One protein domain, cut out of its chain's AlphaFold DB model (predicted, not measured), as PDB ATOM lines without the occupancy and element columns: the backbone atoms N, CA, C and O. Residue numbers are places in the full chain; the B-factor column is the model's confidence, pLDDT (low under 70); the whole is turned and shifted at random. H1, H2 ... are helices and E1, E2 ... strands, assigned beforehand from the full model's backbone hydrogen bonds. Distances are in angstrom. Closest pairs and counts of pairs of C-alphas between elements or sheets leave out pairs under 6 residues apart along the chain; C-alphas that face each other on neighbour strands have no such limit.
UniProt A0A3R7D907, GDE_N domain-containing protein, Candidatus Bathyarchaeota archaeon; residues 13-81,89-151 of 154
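What this domain is: This is residues 13 to 81 and 89 to 151 of the 154 residues of the protein "GDE_N domain-containing protein" of Candidatus Bathyarchaeota archaeon (UniProt A0A3R7D907). Two twisted four-stranded sheets, E1 to E4 and E9 to E12, lie partly face to face as a loose sandwich with strands nearly in line, and they are shifted along the long axis, with the E3 and E4 hairpin toward one end. Toward the other end lies the small ladder E5 and E6, the short hairpin E7 and E8 stands apart from both large sheets, and of three tiny helices H1 and H3 lie by the sheet E9 to E12, while H2 lies off that sheet, between H1 and E1 along the chain. The 132 printed residues hold three named helices and twelve named strands, in the order H1, H2, E1 to E8, H3, E9 to E12, and each sheet is antiparallel in chain order. The class is mostly strand; the whole is compact, with a radius of gyration of the C-alphas of 14.9 A, yet elongated, with spans of 49 by 31 by 25 A.

Where its parts are: Begin at Glu 13, then find C-alpha 16 at (31.083, -36.675, -48.819), where H1, residues 16 to 19, begins; H2 follows at residues 22 to 26. E1 is residues 29 to 33, 13.6 A long, and E2 is residues 39 to 43, 13.7 A. Read on to E3, residues 54 to 61, 17.9 A, and E4, residues 64 to 70, 17.5 A, which starts at C-alpha 64 at (6.717, -64.848, -46.854). E5 is residues 76 to 79, and beyond the cut come E6, residues 89 to 91, E7, residues 94 to 97, E8, residues 100 to 104, and H3, residues 105 to 108. E9 is residues 109 to 114, 14.8 A; E10 is residues 118 to 124, 19.7 A; E11 is residues 127 to 134, 22.9 A. E12, residues 143 to 150, runs 23.0 A to C-alpha 150 at (20.123, -24.292, -36.668).

How they stand to each other: Look first at E1 to E4, a meander, each strand the antiparallel neighbour of the one before: N 30 and O 42 are 2.9 A apart, N 39 and O 57 2.9 A, and N 58 and O 67 2.9 A, within hydrogen-bond range. E9 to E12 form a second meander, strongly twisted, with N 113 and O 119 at 2.9 A, N 120 and O 131 at 2.8 A, and N 132 and O 145 at 2.8 A. These two sheets make a sandwich, two sheets face to face, with best planes 24 degrees apart; the closest C-alphas of E1 and E11, those of Leu 32 and Ala 134, are 7.4 A apart. Residues 13 to 14 pair antiparallel with residues 112 to 113 of E9. H1 only grazes the sheet E9 to E12, and H1 and H2 only just touch, only at the corner, with 3 pairs of C-alphas within 8 A; their closest are those of Leu 19 and Ala 25, 5.2 A. H3 stands at the sheet's level of E9 to E12, at a height of 2.5 A. E5 and E6 are antiparallel neighbours, with N 77 and O 90 at 2.9 A. E6 runs on into E7 at 62 degrees, and the hairpin E7 and E8 has N 97 and O 100 at 2.8 A. In H2 every O i to N i+4 pair is within hydrogen-bond range; H1 and H3 are too short for such a pair.

The domain as a whole: The two C-alphas farthest apart are those of Glu 61 and Pro 81, at 49.7 A. Residues 82 to 88 are not printed, and C-alphas 81 and 89 are 10.6 A apart across the cut, which falls between E5 and E6. Of the links that are printed whole, E2 to E3 and E11 to E12 are short, the others are tight, and none is long. The mean pLDDT of the printed part is 94.5, and residue 63 is under 70.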
ATOM      1  N   GLU A  13      31.010 -45.593 -41.477       96.75
ATOM      2  CA  GLU A  13      30.936 -44.143 -41.657       96.75
ATOM      3  C   GLU A  13      31.292 -43.807 -43.101       96.75
ATOM      4  O   GLU A  13      32.363 -44.164 -43.592       96.75
ATOM      5  N   LEU A  14      30.385 -43.115 -43.784       97.88
ATOM      6  CA  LEU A  14      30.565 -42.641 -45.148       97.88
ATOM      7  C   LEU A  14      30.440 -41.121 -45.150       97.88
ATOM      8  O   LEU A  14      29.421 -40.567 -44.736       97.88
ATOM      9  N   GLY A  15      31.491 -40.453 -45.614       97.31
ATOM     10  CA  GLY A  15      31.524 -39.004 -45.784       97.31
ATOM     11  C   GLY A  15      31.270 -38.563 -47.232       97.31
ATOM     12  O   GLY A  15      31.060 -39.400 -48.120       97.31
ATOM     13  N   PRO A  16      31.369 -37.251 -47.505       95.75
ATOM     14  CA  PRO A  16      31.083 -36.675 -48.819       95.75
ATOM     15  C   PRO A  16      31.909 -37.272 -49.966       95.75
ATOM     16  O   PRO A  16      31.415 -37.379 -51.085       95.75
ATOM     17  N   SER A  17      33.139 -37.726 -49.702       95.31
ATOM     18  CA  SER A  17      34.013 -38.355 -50.708       95.31
ATOM     19  C   SER A  17      33.425 -39.628 -51.332       95.31
ATOM     20  O   SER A  17      33.739 -39.954 -52.478       95.31
ATOM     21  N   VAL A  18      32.564 -40.342 -50.600       96.75
ATOM     22  CA  VAL A  18      31.838 -41.516 -51.104       96.75
ATOM     23  C   VAL A  18      30.450 -41.118 -51.592       96.75
ATOM     24  O   VAL A  18      30.043 -41.540 -52.671       96.75
ATOM     25  N   LEU A  19      29.737 -40.299 -50.815       96.50
ATOM     26  CA  LEU A  19      28.326 -39.977 -51.056       96.50
ATOM     27  C   LEU A  19      28.106 -39.089 -52.292       96.50
ATOM     28  O   LEU A  19      27.090 -39.232 -52.960       96.50
ATOM     29  N   SER A  20      29.070 -38.232 -52.644       93.88
ATOM     30  CA  SER A  20      29.001 -37.395 -53.855       93.88
ATOM     31  C   SER A  20      29.194 -38.178 -55.159       93.88
ATOM     32  O   SER A  20      28.859 -37.691 -56.238       93.88
ATOM     33  N   ARG A  21      29.723 -39.407 -55.088       96.44
ATOM     34  CA  ARG A  21      29.912 -40.283 -56.248       96.44
ATOM     35  C   ARG A  21      28.653 -41.111 -56.460       96.44
ATOM     36  O   ARG A  21      28.573 -42.232 -55.961       96.44
ATOM     37  N   LEU A  22      27.696 -40.562 -57.204       93.81
ATOM     38  CA  LEU A  22      26.337 -41.098 -57.326       93.81
ATOM     39  C   LEU A  22      26.289 -42.610 -57.604       93.81
ATOM     40  O   LEU A  22      25.680 -43.342 -56.830       93.81
ATOM     41  N   ASP A  23      27.010 -43.106 -58.613       95.00
ATOM     42  CA  ASP A  23      27.036 -44.543 -58.942       95.00
ATOM     43  C   ASP A  23      27.528 -45.407 -57.773       95.00
ATOM     44  O   ASP A  23      26.983 -46.472 -57.475       95.00
ATOM     45  N   ARG A  24      28.558 -44.928 -57.063       96.56
ATOM     46  CA  ARG A  24      29.088 -45.623 -55.891       96.56
ATOM     47  C   ARG A  24      28.081 -45.579 -54.749       96.56
ATOM     48  O   ARG A  24      27.847 -46.613 -54.130       96.56
ATOM     49  N   ALA A  25      27.488 -44.425 -54.476       97.06
ATOM     50  CA  ALA A  25      26.513 -44.248 -53.409       97.06
ATOM     51  C   ALA A  25      25.246 -45.096 -53.627       97.06
ATOM     52  O   ALA A  25      24.771 -45.732 -52.691       97.06
ATOM     53  N   LEU A  26      24.755 -45.194 -54.866       96.75
ATOM     54  CA  LEU A  26      23.615 -46.044 -55.234       96.75
ATOM     55  C   LEU A  26      23.918 -47.542 -55.105       96.75
ATOM     56  O   LEU A  26      23.004 -48.331 -54.884       96.75
ATOM     57  N   SER A  27      25.190 -47.940 -55.230       96.62
ATOM     58  CA  SER A  27      25.619 -49.337 -55.056       96.62
ATOM     59  C   SER A  27      25.728 -49.782 -53.592       96.62
ATOM     60  O   SER A  27      25.902 -50.970 -53.328       96.62
ATOM     61  N   LEU A  28      25.677 -48.843 -52.644       97.50
ATOM     62  CA  LEU A  28      25.799 -49.116 -51.216       97.50
ATOM     63  C   LEU A  28      24.406 -49.111 -50.584       97.50
ATOM     64  O   LEU A  28      23.704 -48.102 -50.606       97.50
ATOM     65  N   GLU A  29      24.018 -50.243 -50.006       97.56
ATOM     66  CA  GLU A  29      22.690 -50.487 -49.435       97.56
ATOM     67  C   GLU A  29      22.800 -50.820 -47.939       97.56
ATOM     68  O   GLU A  29      23.830 -51.306 -47.465       97.56
ATOM     69  N   TRP A  30      21.733 -50.557 -47.185       97.31
ATOM     70  CA  TRP A  30      21.597 -50.951 -45.781       97.31
ATOM     71  C   TRP A  30      20.261 -51.661 -45.559       97.31
ATOM     72  O   TRP A  30      19.284 -51.428 -46.274       97.31
ATOM     73  N   ILE A  31      20.212 -52.517 -44.537       96.81
ATOM     74  CA  ILE A  31      19.001 -53.226 -44.132       96.81
ATOM     75  C   ILE A  31      18.940 -53.355 -42.609       96.81
ATOM     76  O   ILE A  31      19.934 -53.659 -41.955       96.81
ATOM     77  N   LEU A  32      17.753 -53.138 -42.050       96.25
ATOM     78  CA  LEU A  32      17.406 -53.410 -40.662       96.25
ATOM     79  C   LEU A  32      16.226 -54.369 -40.620       96.25
ATOM     80  O   LEU A  32      15.206 -54.101 -41.243       96.25
ATOM     81  N   THR A  33      16.328 -55.460 -39.869       95.19
ATOM     82  CA  THR A  33      15.249 -56.452 -39.753       95.19
ATOM     83  C   THR A  33      14.519 -56.333 -38.424       95.19
ATOM     84  O   THR A  33      15.139 -56.027 -37.409       95.19
ATOM     85  N   ASN A  34      13.233 -56.681 -38.397       93.88
ATOM     86  CA  ASN A  34      12.433 -56.686 -37.167       93.88
ATOM     87  C   ASN A  34      12.269 -58.073 -36.517       93.88
ATOM     88  O   ASN A  34      11.495 -58.209 -35.575       93.88
ATOM     89  N   GLY A  35      12.937 -59.113 -37.027       93.06
ATOM     90  CA  GLY A  35      12.823 -60.486 -36.511       93.06
ATOM     91  C   GLY A  35      11.551 -61.246 -36.918       93.06
ATOM     92  O   GLY A  35      11.429 -62.419 -36.590       93.06
ATOM     93  N   LEU A  36      10.631 -60.629 -37.670       92.44
ATOM     94  CA  LEU A  36       9.404 -61.262 -38.189       92.44
ATOM     95  C   LEU A  36       9.475 -61.551 -39.699       92.44
ATOM     96  O   LEU A  36       8.461 -61.801 -40.340       92.44
ATOM     97  N   GLY A  37      10.660 -61.440 -40.304       91.44
ATOM     98  CA  GLY A  37      10.822 -61.463 -41.764       91.44
ATOM     99  C   GLY A  37      10.470 -60.139 -42.461       91.44
ATOM    100  O   GLY A  37      10.538 -60.076 -43.692       91.44
ATOM    101  N   GLY A  38      10.122 -59.096 -41.693       94.81
ATOM    102  CA  GLY A  38      10.004 -57.712 -42.150       94.81
ATOM    103  C   GLY A  38      11.301 -56.919 -41.955       94.81
ATOM    104  O   GLY A  38      12.174 -57.298 -41.164       94.81
ATOM    105  N   TYR A  39      11.440 -55.821 -42.696       96.88
ATOM    106  CA  TYR A  39      12.648 -54.999 -42.690       96.88
ATOM    107  C   TYR A  39      12.422 -53.558 -43.165       96.88
ATOM    108  O   TYR A  39      11.384 -53.208 -43.725       96.88
ATOM    109  N   SER A  40      13.443 -52.737 -42.947       97.94
ATOM    110  CA  SER A  40      13.636 -51.400 -43.488       97.94
ATOM    111  C   SER A  40      14.923 -51.428 -44.300       97.94
ATOM    112  O   SER A  40      15.921 -51.970 -43.828       97.94
ATOM    113  N   SER A  41      14.909 -50.927 -45.531       98.12
ATOM    114  CA  SER A  41      16.096 -50.929 -46.391       98.12
ATOM    115  C   SER A  41      16.044 -49.831 -47.438       98.12
ATOM    116  O   SER A  41      14.966 -49.456 -47.907       98.12
ATOM    117  N   SER A  42      17.220 -49.337 -47.810       98.06
ATOM    118  CA  SER A  42      17.414 -48.411 -48.923       98.06
ATOM    119  C   SER A  42      18.902 -48.354 -49.290       98.06
ATOM    120  O   SER A  42      19.732 -49.067 -48.717       98.06
ATOM    121  N   THR A  43      19.259 -47.468 -50.216       98.00
ATOM    122  CA  THR A  43      20.655 -47.065 -50.420       98.00
ATOM    123  C   THR A  43      21.136 -46.162 -49.277       98.00
ATOM    124  O   THR A  43      20.337 -45.592 -48.523       98.00
ATOM    125  N   VAL A  44      22.451 -45.981 -49.154       97.81
ATOM    126  CA  VAL A  44      23.058 -45.064 -48.166       97.81
ATOM    127  C   VAL A  44      22.718 -43.592 -48.413       97.81
ATOM    128  O   VAL A  44      22.928 -42.780 -47.523       97.81
ATOM    129  N   ILE A  45      22.154 -43.257 -49.580       97.12
ATOM    130  CA  ILE A  45      21.638 -41.919 -49.922       97.12
ATOM    131  C   ILE A  45      20.102 -41.838 -49.945       97.12
ATOM    132  O   ILE A  45      19.529 -40.863 -50.422       97.12
ATOM    133  N   GLY A  46      19.408 -42.870 -49.453       96.06
ATOM    134  CA  GLY A  46      17.948 -42.863 -49.320       96.06
ATOM    135  C   GLY A  46      17.171 -42.951 -50.638       96.06
ATOM    136  O   GLY A  46      15.960 -42.722 -50.643       96.06
ATOM    137  N   VAL A  47      17.837 -43.284 -51.748       96.81
ATOM    138  CA  VAL A  47      17.202 -43.564 -53.042       96.81
ATOM    139  C   VAL A  47      16.783 -45.034 -53.088       96.81
ATOM    140  O   VAL A  47      17.614 -45.933 -52.929       96.81
ATOM    141  N   ASN A  48      15.503 -45.300 -53.341       96.50
ATOM    142  CA  ASN A  48      14.991 -46.660 -53.508       96.50
ATOM    143  C   ASN A  48      15.196 -47.136 -54.958       96.50
ATOM    144  O   ASN A  48      14.422 -46.781 -55.837       96.50
ATOM    145  N   THR A  49      16.218 -47.963 -55.201       93.69
ATOM    146  CA  THR A  49      16.565 -48.523 -56.528       93.69
ATOM    147  C   THR A  49      16.085 -49.965 -56.748       93.69
ATOM    148  O   THR A  49      16.258 -50.537 -57.825       93.69
ATOM    149  N   ARG A  50      15.487 -50.594 -55.728       90.69
ATOM    150  CA  ARG A  50      15.003 -51.984 -55.759       90.69
ATOM    151  C   ARG A  50      13.499 -52.030 -55.521       90.69
ATOM    152  O   ARG A  50      12.979 -51.270 -54.710       90.69
ATOM    153  N   LYS A  51      12.818 -53.015 -56.124       89.25
ATOM    154  CA  LYS A  51      11.366 -53.251 -55.958       89.25
ATOM    155  C   LYS A  51      10.917 -53.332 -54.492       89.25
ATOM    156  O   LYS A  51       9.792 -52.958 -54.184       89.25
ATOM    157  N   TYR A  52      11.779 -53.850 -53.616       90.69
ATOM    158  CA  TYR A  52      11.483 -54.038 -52.196       90.69
ATOM    159  C   TYR A  52      12.329 -53.153 -51.270       90.69
ATOM    160  O   TYR A  52      12.406 -53.434 -50.079       90.69
ATOM    161  N   HIS A  53      12.938 -52.076 -51.779       96.88
ATOM    162  CA  HIS A  53      13.381 -51.004 -50.886       96.88
ATOM    163  C   HIS A  53      12.162 -50.298 -50.290       96.88
ATOM    164  O   HIS A  53      11.138 -50.116 -50.951       96.88
ATOM    165  N   GLY A  54      12.265 -49.937 -49.017       97.56
ATOM    166  CA  GLY A  54      11.143 -49.433 -48.247       97.56
ATOM    167  C   GLY A  54      11.533 -49.148 -46.806       97.56
ATOM    168  O   GLY A  54      12.286 -49.913 -46.203       97.56
ATOM    169  N   LEU A  55      10.981 -48.082 -46.225       97.69
ATOM    170  CA  LEU A  55      11.122 -47.812 -44.794       97.69
ATOM    171  C   LEU A  55      10.376 -48.831 -43.927       97.69
ATOM    172  O   LEU A  55      10.857 -49.144 -42.840       97.69
ATOM    173  N   LEU A  56       9.250 -49.368 -44.401       97.75
ATOM    174  CA  LEU A  56       8.549 -50.475 -43.752       97.75
ATOM    175  C   LEU A  56       8.118 -51.509 -44.787       97.75
ATOM    176  O   LEU A  56       7.104 -51.343 -45.468       97.75
ATOM    177  N   VAL A  57       8.871 -52.599 -44.862       97.12
ATOM    178  CA  VAL A  57       8.491 -53.818 -45.570       97.12
ATOM    179  C   VAL A  57       8.014 -54.829 -44.533       97.12
ATOM    180  O   VAL A  57       8.816 -55.412 -43.805       97.12
ATOM    181  N   ALA A  58       6.701 -55.015 -44.427       94.38
ATOM    182  CA  ALA A  58       6.088 -55.883 -43.424       94.38
ATOM    183  C   ALA A  58       5.824 -57.284 -43.988       94.38
ATOM    184  O   ALA A  58       5.364 -57.430 -45.122       94.38
ATOM    185  N   SER A  59       6.077 -58.312 -43.178       88.06
ATOM    186  CA  SER A  59       5.637 -59.688 -43.432       88.06
ATOM    187  C   SER A  59       4.394 -59.923 -42.573       88.06
ATOM    188  O   SER A  59       4.488 -59.885 -41.346       88.06
ATOM    189  N   PHE A  60       3.228 -60.098 -43.199       81.25
ATOM    190  CA  PHE A  60       1.990 -60.430 -42.473       81.25
ATOM    191  C   PHE A  60       1.798 -61.948 -42.323       81.25
ATOM    192  O   PHE A  60       1.115 -62.384 -41.404       81.25
ATOM    193  N   GLU A  61       2.476 -62.746 -43.158       81.88
ATOM    194  CA  GLU A  61       2.566 -64.210 -43.053       81.88
ATOM    195  C   GLU A  61       4.047 -64.654 -43.094       81.88
ATOM    196  O   GLU A  61       4.544 -65.094 -44.142       81.88
ATOM    197  N   PRO A  62       4.795 -64.494 -41.981       70.56
ATOM    198  CA  PRO A  62       6.226 -64.789 -41.929       70.56
ATOM    199  C   PRO A  62       6.579 -66.219 -42.376       70.56
ATOM    200  O   PRO A  62       5.847 -67.151 -42.045       70.56
ATOM    201  N   PRO A  63       7.709 -66.435 -43.086       62.53
ATOM    202  CA  PRO A  63       8.690 -65.450 -43.571       62.53
ATOM    203  C   PRO A  63       8.367 -64.883 -44.974       62.53
ATOM    204  O   PRO A  63       9.238 -64.284 -45.618       62.53
ATOM    205  N   SER A  64       7.153 -65.124 -45.480       71.94
ATOM    206  CA  SER A  64       6.717 -64.848 -46.854       71.94
ATOM    207  C   SER A  64       5.723 -63.672 -46.927       71.94
ATOM    208  O   SER A  64       5.499 -62.972 -45.940       71.94
ATOM    209  N   ARG A  65       5.167 -63.394 -48.117       82.38
ATOM    210  CA  ARG A  65       4.172 -62.323 -48.355       82.38
ATOM    211  C   ARG A  65       4.565 -60.980 -47.735       82.38
ATOM    212  O   ARG A  65       3.965 -60.487 -46.778       82.38
ATOM    213  N   ARG A  66       5.626 -60.406 -48.299       87.50
ATOM    214  CA  ARG A  66       6.125 -59.088 -47.913       87.50
ATOM    215  C   ARG A  66       5.410 -58.001 -48.696       87.50
ATOM    216  O   ARG A  66       5.316 -58.081 -49.921       87.50
ATOM    217  N   TYR A  67       4.986 -56.972 -47.984       93.44
ATOM    218  CA  TYR A  67       4.349 -55.793 -48.549       93.44
ATOM    219  C   TYR A  67       5.197 -54.575 -48.215       93.44
ATOM    220  O   TYR A  67       5.608 -54.399 -47.068       93.44
ATOM    221  N   VAL A  68       5.450 -53.727 -49.210       96.12
ATOM    222  CA  VAL A  68       6.013 -52.396 -48.971       96.12
ATOM    223  C   VAL A  68       4.872 -51.533 -48.433       96.12
ATOM    224  O   VAL A  68       4.026 -51.080 -49.196       96.12
ATOM    225  N   VAL A  69       4.809 -51.376 -47.109       97.00
ATOM    226  CA  VAL A  69       3.758 -50.610 -46.416       97.00
ATOM    227  C   VAL A  69       4.094 -49.121 -46.415       97.00
ATOM    228  O   VAL A  69       3.215 -48.290 -46.615       97.00
ATOM    229  N   LEU A  70       5.373 -48.783 -46.232       97.31
ATOM    230  CA  LEU A  70       5.885 -47.417 -46.344       97.31
ATOM    231  C   LEU A  70       7.144 -47.429 -47.208       97.31
ATOM    232  O   LEU A  70       8.172 -47.964 -46.793       97.31
ATOM    233  N   SER A  71       7.069 -46.837 -48.400       96.44
ATOM    234  CA  SER A  71       8.215 -46.768 -49.317       96.44
ATOM    235  C   SER A  71       9.304 -45.843 -48.769       96.44
ATOM    236  O   SER A  71      10.459 -46.244 -48.627       96.44
ATOM    237  N   LYS A  72       8.944 -44.607 -48.416       95.75
ATOM    238  CA  LYS A  72       9.898 -43.568 -48.028       95.75
ATOM    239  C   LYS A  72       9.196 -42.407 -47.314       95.75
ATOM    240  O   LYS A  72       7.977 -42.287 -47.390       95.75
ATOM    241  N   LEU A  73       9.980 -41.575 -46.632       96.25
ATOM    242  CA  LEU A  73       9.617 -40.227 -46.190       96.25
ATOM    243  C   LEU A  73      10.474 -39.242 -46.992       96.25
ATOM    244  O   LEU A  73      11.695 -39.419 -47.015       96.25
ATOM    245  N   ASP A  74       9.843 -38.270 -47.647       94.50
ATOM    246  CA  ASP A  74      10.516 -37.182 -48.360       94.50
ATOM    247  C   ASP A  74      10.414 -35.909 -47.517       94.50
ATOM    248  O   ASP A  74       9.342 -35.326 -47.372       94.50
ATOM    249  N   GLU A  75      11.529 -35.529 -46.896       95.12
ATOM    250  CA  GLU A  75      11.600 -34.371 -46.011       95.12
ATOM    251  C   GLU A  75      11.983 -33.085 -46.744       95.12
ATOM    252  O   GLU A  75      12.745 -33.102 -47.714       95.12
ATOM    253  N   GLU A  76      11.524 -31.956 -46.209       96.56
ATOM    254  CA  GLU A  76      11.932 -30.617 -46.625       96.56
ATOM    255  C   GLU A  76      12.338 -29.785 -45.411       96.56
ATOM    256  O   GLU A  76      11.760 -29.908 -44.331       96.56
ATOM    257  N   VAL A  77      13.325 -28.915 -45.605       95.25
ATOM    258  CA  VAL A  77      13.737 -27.896 -44.639       95.25
ATOM    259  C   VAL A  77      13.367 -26.535 -45.203       95.25
ATOM    260  O   VAL A  77      13.716 -26.224 -46.341       95.25
ATOM    261  N   ARG A  78      12.675 -25.719 -44.408       94.75
ATOM    262  CA  ARG A  78      12.333 -24.336 -44.749       94.75
ATOM    263  C   ARG A  78      13.085 -23.406 -43.819       94.75
ATOM    264  O   ARG A  78      13.056 -23.605 -42.606       94.75
ATOM    265  N   VAL A  79      13.791 -22.444 -44.393       92.25
ATOM    266  CA  VAL A  79      14.580 -21.462 -43.647       92.25
ATOM    267  C   VAL A  79      14.318 -20.074 -44.191       92.25
ATOM    268  O   VAL A  79      14.255 -19.890 -45.401       92.25
ATOM    269  N   ASP A  80      14.228 -19.106 -43.293       90.75
ATOM    270  CA  ASP A  80      14.336 -17.687 -43.612       90.75
ATOM    271  C   ASP A  80      15.767 -17.248 -43.253       90.75
ATOM    272  O   ASP A  80      16.063 -17.020 -42.077       90.75
ATOM    273  N   PRO A  81      16.701 -17.239 -44.222       81.12
ATOM    274  CA  PRO A  81      18.114 -17.002 -43.940       81.12
ATOM    275  C   PRO A  81      18.418 -15.552 -43.544       81.12
ATOM    276  O   PRO A  81      19.457 -15.305 -42.941       81.12
ATOM    277  N   THR A  89      13.067 -23.146 -49.435       96.12
ATOM    278  CA  THR A  89      12.792 -24.573 -49.210       96.12
ATOM    279  C   THR A  89      13.892 -25.440 -49.820       96.12
ATOM    280  O   THR A  89      14.272 -25.254 -50.973       96.12
ATOM    281  N   TYR A  90      14.369 -26.415 -49.050       96.75
ATOM    282  CA  TYR A  90      15.372 -27.396 -49.450       96.75
ATOM    283  C   TYR A  90      14.800 -28.803 -49.271       96.75
ATOM    284  O   TYR A  90      14.625 -29.269 -48.144       96.75
ATOM    285  N   SER A  91      14.514 -29.498 -50.371       97.81
ATOM    286  CA  SER A  91      14.062 -30.891 -50.322       97.81
ATOM    287  C   SER A  91      15.252 -31.822 -50.048       97.81
ATOM    288  O   SER A  91      16.204 -31.878 -50.827       97.81
ATOM    289  N   LEU A  92      15.200 -32.565 -48.941       97.19
ATOM    290  CA  LEU A  92      16.235 -33.521 -48.525       97.19
ATOM    291  C   LEU A  92      16.031 -34.915 -49.139       97.19
ATOM    292  O   LEU A  92      16.954 -35.729 -49.175       97.19
ATOM    293  N   GLY A  93      14.828 -35.194 -49.645       94.94
ATOM    294  CA  GLY A  93      14.528 -36.426 -50.365       94.94
ATOM    295  C   GLY A  93      15.355 -36.589 -51.646       94.94
ATOM    296  O   GLY A  93      15.759 -35.623 -52.289       94.94
ATOM    297  N   SER A  94      15.607 -37.837 -52.044       95.56
ATOM    298  CA  SER A  94      16.152 -38.183 -53.369       95.56
ATOM    299  C   SER A  94      15.444 -39.364 -54.006       95.56
ATOM    300  O   SER A  94      15.400 -40.432 -53.396       95.56
ATOM    301  N   ASN A  95      14.900 -39.196 -55.208       95.62
ATOM    302  CA  ASN A  95      14.221 -40.268 -55.938       95.62
ATOM    303  C   ASN A  95      14.798 -40.396 -57.349       95.62
ATOM    304  O   ASN A  95      15.247 -39.408 -57.923       95.62
ATOM    305  N   GLU A  96      14.786 -41.615 -57.881       94.25
ATOM    306  CA  GLU A  96      15.247 -41.938 -59.231       94.25
ATOM    307  C   GLU A  96      14.043 -42.298 -60.109       94.25
ATOM    308  O   GLU A  96      13.153 -43.048 -59.703       94.25
ATOM    309  N   PHE A  97      14.018 -41.728 -61.309       91.69
ATOM    310  CA  PHE A  97      12.971 -41.887 -62.305       91.69
ATOM    311  C   PHE A  97      13.599 -42.092 -63.687       91.69
ATOM    312  O   PHE A  97      13.743 -41.149 -64.464       91.69
ATOM    313  N   ARG A  98      13.956 -43.335 -64.029       89.06
ATOM    314  CA  ARG A  98      14.522 -43.697 -65.347       89.06
ATOM    315  C   ARG A  98      15.769 -42.873 -65.717       89.06
ATOM    316  O   ARG A  98      15.875 -42.357 -66.827       89.06
ATOM    317  N   GLY A  99      16.697 -42.739 -64.780       86.75
ATOM    318  CA  GLY A  99      17.937 -41.973 -64.886       86.75
ATOM    319  C   GLY A  99      17.816 -40.514 -64.439       86.75
ATOM    320  O   GLY A  99      18.841 -39.862 -64.260       86.75
ATOM    321  N   LEU A 100      16.600 -39.999 -64.225       92.88
ATOM    322  CA  LEU A 100      16.381 -38.654 -63.697       92.88
ATOM    323  C   LEU A 100      16.296 -38.676 -62.169       92.88
ATOM    324  O   LEU A 100      15.509 -39.435 -61.609       92.88
ATOM    325  N   PHE A 101      17.045 -37.800 -61.502       94.06
ATOM    326  CA  PHE A 101      16.991 -37.655 -60.050       94.06
ATOM    327  C   PHE A 101      16.211 -36.405 -59.665       94.06
ATOM    328  O   PHE A 101      16.586 -35.296 -60.042       94.06
ATOM    329  N   HIS A 102      15.117 -36.582 -58.927       94.31
ATOM    330  CA  HIS A 102      14.338 -35.468 -58.399       94.31
ATOM    331  C   HIS A 102      13.499 -35.890 -57.177       94.31
ATOM    332  O   HIS A 102      12.827 -36.914 -57.240       94.31
ATOM    333  N   PRO A 103      13.473 -35.128 -56.071       96.12
ATOM    334  CA  PRO A 103      14.432 -34.080 -55.736       96.12
ATOM    335  C   PRO A 103      15.869 -34.631 -55.645       96.12
ATOM    336  O   PRO A 103      16.092 -35.838 -55.705       96.12
ATOM    337  N   GLU A 104      16.857 -33.742 -55.559       96.00
ATOM    338  CA  GLU A 104      18.286 -34.096 -55.529       96.00
ATOM    339  C   GLU A 104      18.902 -33.920 -54.134       96.00
ATOM    340  O   GLU A 104      20.043 -33.480 -53.993       96.00
ATOM    341  N   GLY A 105      18.154 -34.251 -53.081       96.69
ATOM    342  CA  GLY A 105      18.571 -34.029 -51.696       96.69
ATOM    343  C   GLY A 105      19.868 -34.735 -51.273       96.69
ATOM    344  O   GLY A 105      20.507 -34.317 -50.312       96.69
ATOM    345  N   TYR A 106      20.329 -35.733 -52.033       95.88
ATOM    346  CA  TYR A 106      21.626 -36.392 -51.876       95.88
ATOM    347  C   TYR A 106      22.784 -35.393 -51.994       95.88
ATOM    348  O   TYR A 106      23.841 -35.613 -51.409       95.88
ATOM    349  N   LYS A 107      22.580 -34.265 -52.691       96.56
ATOM    350  CA  LYS A 107      23.545 -33.160 -52.771       96.56
ATOM    351  C   LYS A 107      23.740 -32.437 -51.438       96.56
ATOM    352  O   LYS A 107      24.800 -31.863 -51.222       96.56
ATOM    353  N   PHE A 108      22.752 -32.489 -50.544       97.12
ATOM    354  CA  PHE A 108      22.832 -31.922 -49.195       97.12
ATOM    355  C   PHE A 108      23.380 -32.920 -48.167       97.12
ATOM    356  O   PHE A 108      23.526 -32.571 -46.999       97.12
ATOM    357  N   MET A 109      23.669 -34.170 -48.552       97.69
ATOM    358  CA  MET A 109      24.178 -35.166 -47.612       97.69
ATOM    359  C   MET A 109      25.640 -34.923 -47.256       97.69
ATOM    360  O   MET A 109      26.537 -35.029 -48.091       97.69
ATOM    361  N   VAL A 110      25.883 -34.708 -45.968       97.75
ATOM    362  CA  VAL A 110      27.225 -34.547 -45.396       97.75
ATOM    363  C   VAL A 110      27.733 -35.826 -44.732       97.75
ATOM    364  O   VAL A 110      28.922 -35.943 -44.437       97.75
ATOM    365  N   GLY A 111      26.866 -36.820 -44.514       98.12
ATOM    366  CA  GLY A 111      27.308 -38.122 -44.030       98.12
ATOM    367  C   GLY A 111      26.218 -39.181 -43.902       98.12
ATOM    368  O   GLY A 111      25.030 -38.885 -43.792       98.12
ATOM    369  N   PHE A 112      26.662 -40.431 -43.856       98.56
ATOM    370  CA  PHE A 112      25.865 -41.599 -43.510       98.56
ATOM    371  C   PHE A 112      26.642 -42.452 -42.510       98.56
ATOM    372  O   PHE A 112      27.849 -42.634 -42.658       98.56
ATOM    373  N   SER A 113      25.954 -43.011 -41.520       97.88
ATOM    374  CA  SER A 113      26.541 -43.988 -40.606       97.88
ATOM    375  C   SER A 113      25.604 -45.147 -40.319       97.88
ATOM    376  O   SER A 113      24.389 -44.970 -40.311       97.88
ATOM    377  N   LEU A 114      26.169 -46.311 -40.008       96.69
ATOM    378  CA  LEU A 114      25.434 -47.463 -39.489       96.69
ATOM    379  C   LEU A 114      26.111 -47.936 -38.202       96.69
ATOM    380  O   LEU A 114      27.126 -48.626 -38.258       96.69
ATOM    381  N   ASP A 115      25.557 -47.507 -37.063       93.25
ATOM    382  CA  ASP A 115      26.008 -47.901 -35.721       93.25
ATOM    383  C   ASP A 115      24.966 -47.540 -34.636       93.25
ATOM    384  O   ASP A 115      24.757 -46.362 -34.329       93.25
ATOM    385  N   PRO A 116      24.220 -48.519 -34.096       92.06
ATOM    386  CA  PRO A 116      23.777 -49.728 -34.794       92.06
ATOM    387  C   PRO A 116      22.685 -49.415 -35.839       92.06
ATOM    388  O   PRO A 116      22.244 -50.300 -36.568       92.06
ATOM    389  N   TYR A 117      22.227 -48.160 -35.909       96.88
ATOM    390  CA  TYR A 117      21.112 -47.725 -36.747       96.88
ATOM    391  C   TYR A 117      21.586 -46.822 -37.899       96.88
ATOM    392  O   TYR A 117      22.433 -45.949 -37.674       96.88
ATOM    393  N   PRO A 118      21.020 -46.973 -39.112       98.00
ATOM    394  CA  PRO A 118      21.284 -46.104 -40.246       98.00
ATOM    395  C   PRO A 118      20.896 -44.674 -39.874       98.00
ATOM    396  O   PRO A 118      19.765 -44.389 -39.464       98.00
ATOM    397  N   THR A 119      21.868 -43.781 -39.982       98.44
ATOM    398  CA  THR A 119      21.727 -42.366 -39.670       98.44
ATOM    399  C   THR A 119      22.229 -41.554 -40.856       98.44
ATOM    400  O   THR A 119      23.392 -41.648 -41.238       98.44
ATOM    401  N   PHE A 120      21.342 -40.747 -41.423       98.50
ATOM    402  CA  PHE A 120      21.592 -39.846 -42.542       98.50
ATOM    403  C   PHE A 120      21.799 -38.443 -41.989       98.50
ATOM    404  O   PHE A 120      21.046 -38.020 -41.112       98.50
ATOM    405  N   ARG A 121      22.806 -37.724 -42.479       98.38
ATOM    406  CA  ARG A 121      23.119 -36.359 -42.054       98.38
ATOM    407  C   ARG A 121      23.121 -35.440 -43.262       98.38
ATOM    408  O   ARG A 121      23.796 -35.727 -44.251       98.38
ATOM    409  N   TYR A 122      22.399 -34.337 -43.139       97.94
ATOM    410  CA  TYR A 122      22.223 -33.327 -44.167       97.94
ATOM    411  C   TYR A 122      22.645 -31.958 -43.643       97.94
ATOM    412  O   TYR A 122      22.490 -31.675 -42.453       97.94
ATOM    413  N   GLU A 123      23.123 -31.117 -44.549       96.88
ATOM    414  CA  GLU A 123      23.328 -29.688 -44.343       96.88
ATOM    415  C   GLU A 123      22.667 -28.934 -45.500       96.88
ATOM    416  O   GLU A 123      23.039 -29.108 -46.662       96.88
ATOM    417  N   ALA A 124      21.662 -28.117 -45.192       94.88
ATOM    418  CA  ALA A 124      20.947 -27.318 -46.179       94.88
ATOM    419  C   ALA A 124      20.531 -25.978 -45.568       94.88
ATOM    420  O   ALA A 124      19.955 -25.939 -44.483       94.88
ATOM    421  N   GLY A 125      20.844 -24.872 -46.248       92.69
ATOM    422  CA  GLY A 125      20.445 -23.533 -45.801       92.69
ATOM    423  C   GLY A 125      20.930 -23.153 -44.392       92.69
ATOM    424  O   GLY A 125      20.201 -22.481 -43.674       92.69
ATOM    425  N   GLY A 126      22.112 -23.619 -43.966       92.12
ATOM    426  CA  GLY A 126      22.646 -23.370 -42.614       92.12
ATOM    427  C   GLY A 126      21.993 -24.205 -41.498       92.12
ATOM    428  O   GLY A 126      22.256 -23.983 -40.310       92.12
ATOM    429  N   VAL A 127      21.156 -25.179 -41.861       94.94
ATOM    430  CA  VAL A 127      20.523 -26.120 -40.936       94.94
ATOM    431  C   VAL A 127      21.120 -27.507 -41.123       94.94
ATOM    432  O   VAL A 127      21.172 -28.044 -42.231       94.94
ATOM    433  N   TYR A 128      21.523 -28.107 -40.006       97.31
ATOM    434  CA  TYR A 128      21.949 -29.495 -39.940       97.31
ATOM    435  C   TYR A 128      20.779 -30.376 -39.521       97.31
ATOM    436  O   TYR A 128      20.139 -30.128 -38.497       97.31
ATOM    437  N   VAL A 129      20.529 -31.438 -40.284       98.12
ATOM    438  CA  VAL A 129      19.491 -32.427 -39.982       98.12
ATOM    439  C   VAL A 129      20.112 -33.811 -39.918       98.12
ATOM    440  O   VAL A 129      20.729 -34.269 -40.877       98.12
ATOM    441  N   ALA A 130      19.917 -34.513 -38.805       98.38
ATOM    442  CA  ALA A 130      20.209 -35.934 -38.696       98.38
ATOM    443  C   ALA A 130      18.901 -36.726 -38.628       98.38
ATOM    444  O   ALA A 130      18.067 -36.466 -37.765       98.38
ATOM    445  N   LYS A 131      18.740 -37.713 -39.508       98.44
ATOM    446  CA  LYS A 131      17.621 -38.663 -39.532       98.44
ATOM    447  C   LYS A 131      18.141 -40.047 -39.180       98.44
ATOM    448  O   LYS A 131      19.030 -40.546 -39.862       98.44
ATOM    449  N   ARG A 132      17.570 -40.698 -38.171       98.38
ATOM    450  CA  ARG A 132      17.865 -42.094 -37.816       98.38
ATOM    451  C   ARG A 132      16.646 -42.963 -38.043       98.38
ATOM    452  O   ARG A 132      15.554 -42.599 -37.617       98.38
ATOM    453  N   VAL A 133      16.853 -44.129 -38.645       98.50
ATOM    454  CA  VAL A 133      15.802 -45.136 -38.820       98.50
ATOM    455  C   VAL A 133      16.055 -46.310 -37.883       98.50
ATOM    456  O   VAL A 133      17.164 -46.826 -37.817       98.50
ATOM    457  N   ALA A 134      15.026 -46.748 -37.164       97.81
ATOM    458  CA  ALA A 134      15.077 -47.923 -36.302       97.81
ATOM    459  C   ALA A 134      13.846 -48.808 -36.514       97.81
ATOM    460  O   ALA A 134      12.764 -48.328 -36.854       97.81
ATOM    461  N   MET A 135      14.002 -50.108 -36.270       97.00
ATOM    462  CA  MET A 135      12.893 -51.060 -36.245       97.00
ATOM    463  C   MET A 135      12.841 -51.757 -34.888       97.00
ATOM    464  O   MET A 135      13.795 -52.452 -34.531       97.00
ATOM    465  N   PRO A 136      11.748 -51.607 -34.124       95.81
ATOM    466  CA  PRO A 136      11.556 -52.385 -32.911       95.81
ATOM    467  C   PRO A 136      11.475 -53.884 -33.222       95.81
ATOM    468  O   PRO A 136      10.738 -54.309 -34.116       95.81
ATOM    469  N   TYR A 137      12.204 -54.690 -32.453       95.12
ATOM    470  CA  TYR A 137      12.155 -56.146 -32.565       95.12
ATOM    471  C   TYR A 137      10.735 -56.678 -32.314       95.12
ATOM    472  O   TYR A 137      10.035 -56.216 -31.411       95.12
ATOM    473  N   GLY A 138      10.309 -57.649 -33.123       94.38
ATOM    474  CA  GLY A 138       9.006 -58.301 -33.013       94.38
ATOM    475  C   GLY A 138       7.819 -57.429 -33.429       94.38
ATOM    476  O   GLY A 138       6.685 -57.765 -33.095       94.38
ATOM    477  N   LYS A 139       8.038 -56.302 -34.127       94.69
ATOM    478  CA  LYS A 139       6.956 -55.402 -34.562       94.69
ATOM    479  C   LYS A 139       7.098 -55.009 -36.030       94.69
ATOM    480  O   LYS A 139       8.167 -54.599 -36.479       94.69
ATOM    481  N   ASN A 140       5.998 -55.049 -36.782       94.69
ATOM    482  CA  ASN A 140       5.900 -54.423 -38.108       94.69
ATOM    483  C   ASN A 140       5.768 -52.897 -37.950       94.69
ATOM    484  O   ASN A 140       4.714 -52.317 -38.184       94.69
ATOM    485  N   MET A 141       6.845 -52.270 -37.480       96.38
ATOM    486  CA  MET A 141       6.926 -50.853 -37.143       96.38
ATOM    487  C   MET A 141       8.298 -50.310 -37.543       96.38
ATOM    488  O   MET A 141       9.312 -50.989 -37.384       96.38
ATOM    489  N   VAL A 142       8.319 -49.069 -38.019       98.00
ATOM    490  CA  VAL A 142       9.537 -48.289 -38.242       98.00
ATOM    491  C   VAL A 142       9.444 -46.992 -37.445       98.00
ATOM    492  O   VAL A 142       8.367 -46.413 -37.321       98.00
ATOM    493  N   VAL A 143      10.567 -46.550 -36.894       98.31
ATOM    494  CA  VAL A 143      10.709 -45.270 -36.198       98.31
ATOM    495  C   VAL A 143      11.710 -44.425 -36.974       98.31
ATOM    496  O   VAL A 143      12.824 -44.881 -37.232       98.31
ATOM    497  N   SER A 144      11.312 -43.207 -37.340       97.94
ATOM    498  CA  SER A 144      12.199 -42.186 -37.901       97.94
ATOM    499  C   SER A 144      12.371 -41.083 -36.860       97.94
ATOM    500  O   SER A 144      11.393 -40.449 -36.467       97.94
ATOM    501  N   SER A 145      13.590 -40.896 -36.361       98.19
ATOM    502  CA  SER A 145      13.930 -39.867 -35.371       98.19
ATOM    503  C   SER A 145      14.780 -38.783 -36.013       98.19
ATOM    504  O   SER A 145      15.678 -39.092 -36.797       98.19
ATOM    505  N   TYR A 146      14.516 -37.530 -35.649       97.94
ATOM    506  CA  TYR A 146      15.168 -36.364 -36.231       97.94
ATOM    507  C   TYR A 146      15.848 -35.531 -35.148       97.94
ATOM    508  O   TYR A 146      15.267 -35.288 -34.090       97.94
ATOM    509  N   TRP A 147      17.056 -35.065 -35.442       98.00
ATOM    510  CA  TRP A 147      17.735 -34.004 -34.705       98.00
ATOM    511  C   TRP A 147      17.992 -32.866 -35.675       98.00
ATOM    512  O   TRP A 147      18.490 -33.097 -36.777       98.00
ATOM    513  N   VAL A 148      17.647 -31.652 -35.264       96.94
ATOM    514  CA  VAL A 148      17.787 -30.449 -36.082       96.94
ATOM    515  C   VAL A 148      18.608 -29.440 -35.294       96.94
ATOM    516  O   VAL A 148      18.293 -29.155 -34.139       96.94
ATOM    517  N   LEU A 149      19.663 -28.920 -35.912       95.25
ATOM    518  CA  LEU A 149      20.491 -27.855 -35.365       95.25
ATOM    519  C   LEU A 149      20.502 -26.694 -36.356       95.25
ATOM    520  O   LEU A 149      20.914 -26.852 -37.504       95.25
ATOM    521  N   ASN A 150      20.061 -25.526 -35.898       88.12
ATOM    522  CA  ASN A 150      20.123 -24.292 -36.668       88.12
ATOM    523  C   ASN A 150      21.399 -23.527 -36.295       88.12
ATOM    524  O   ASN A 150      21.599 -23.210 -35.122       88.12
ATOM    525  N   THR A 151      22.251 -23.236 -37.280       76.62
ATOM    526  CA  THR A 151      23.467 -22.424 -37.078       76.62
ATOM    527  C   THR A 151      23.315 -20.970 -37.533       76.62
ATOM    528  O   THR A 151      24.226 -20.175 -37.324       76.62
TER     529      THR A 151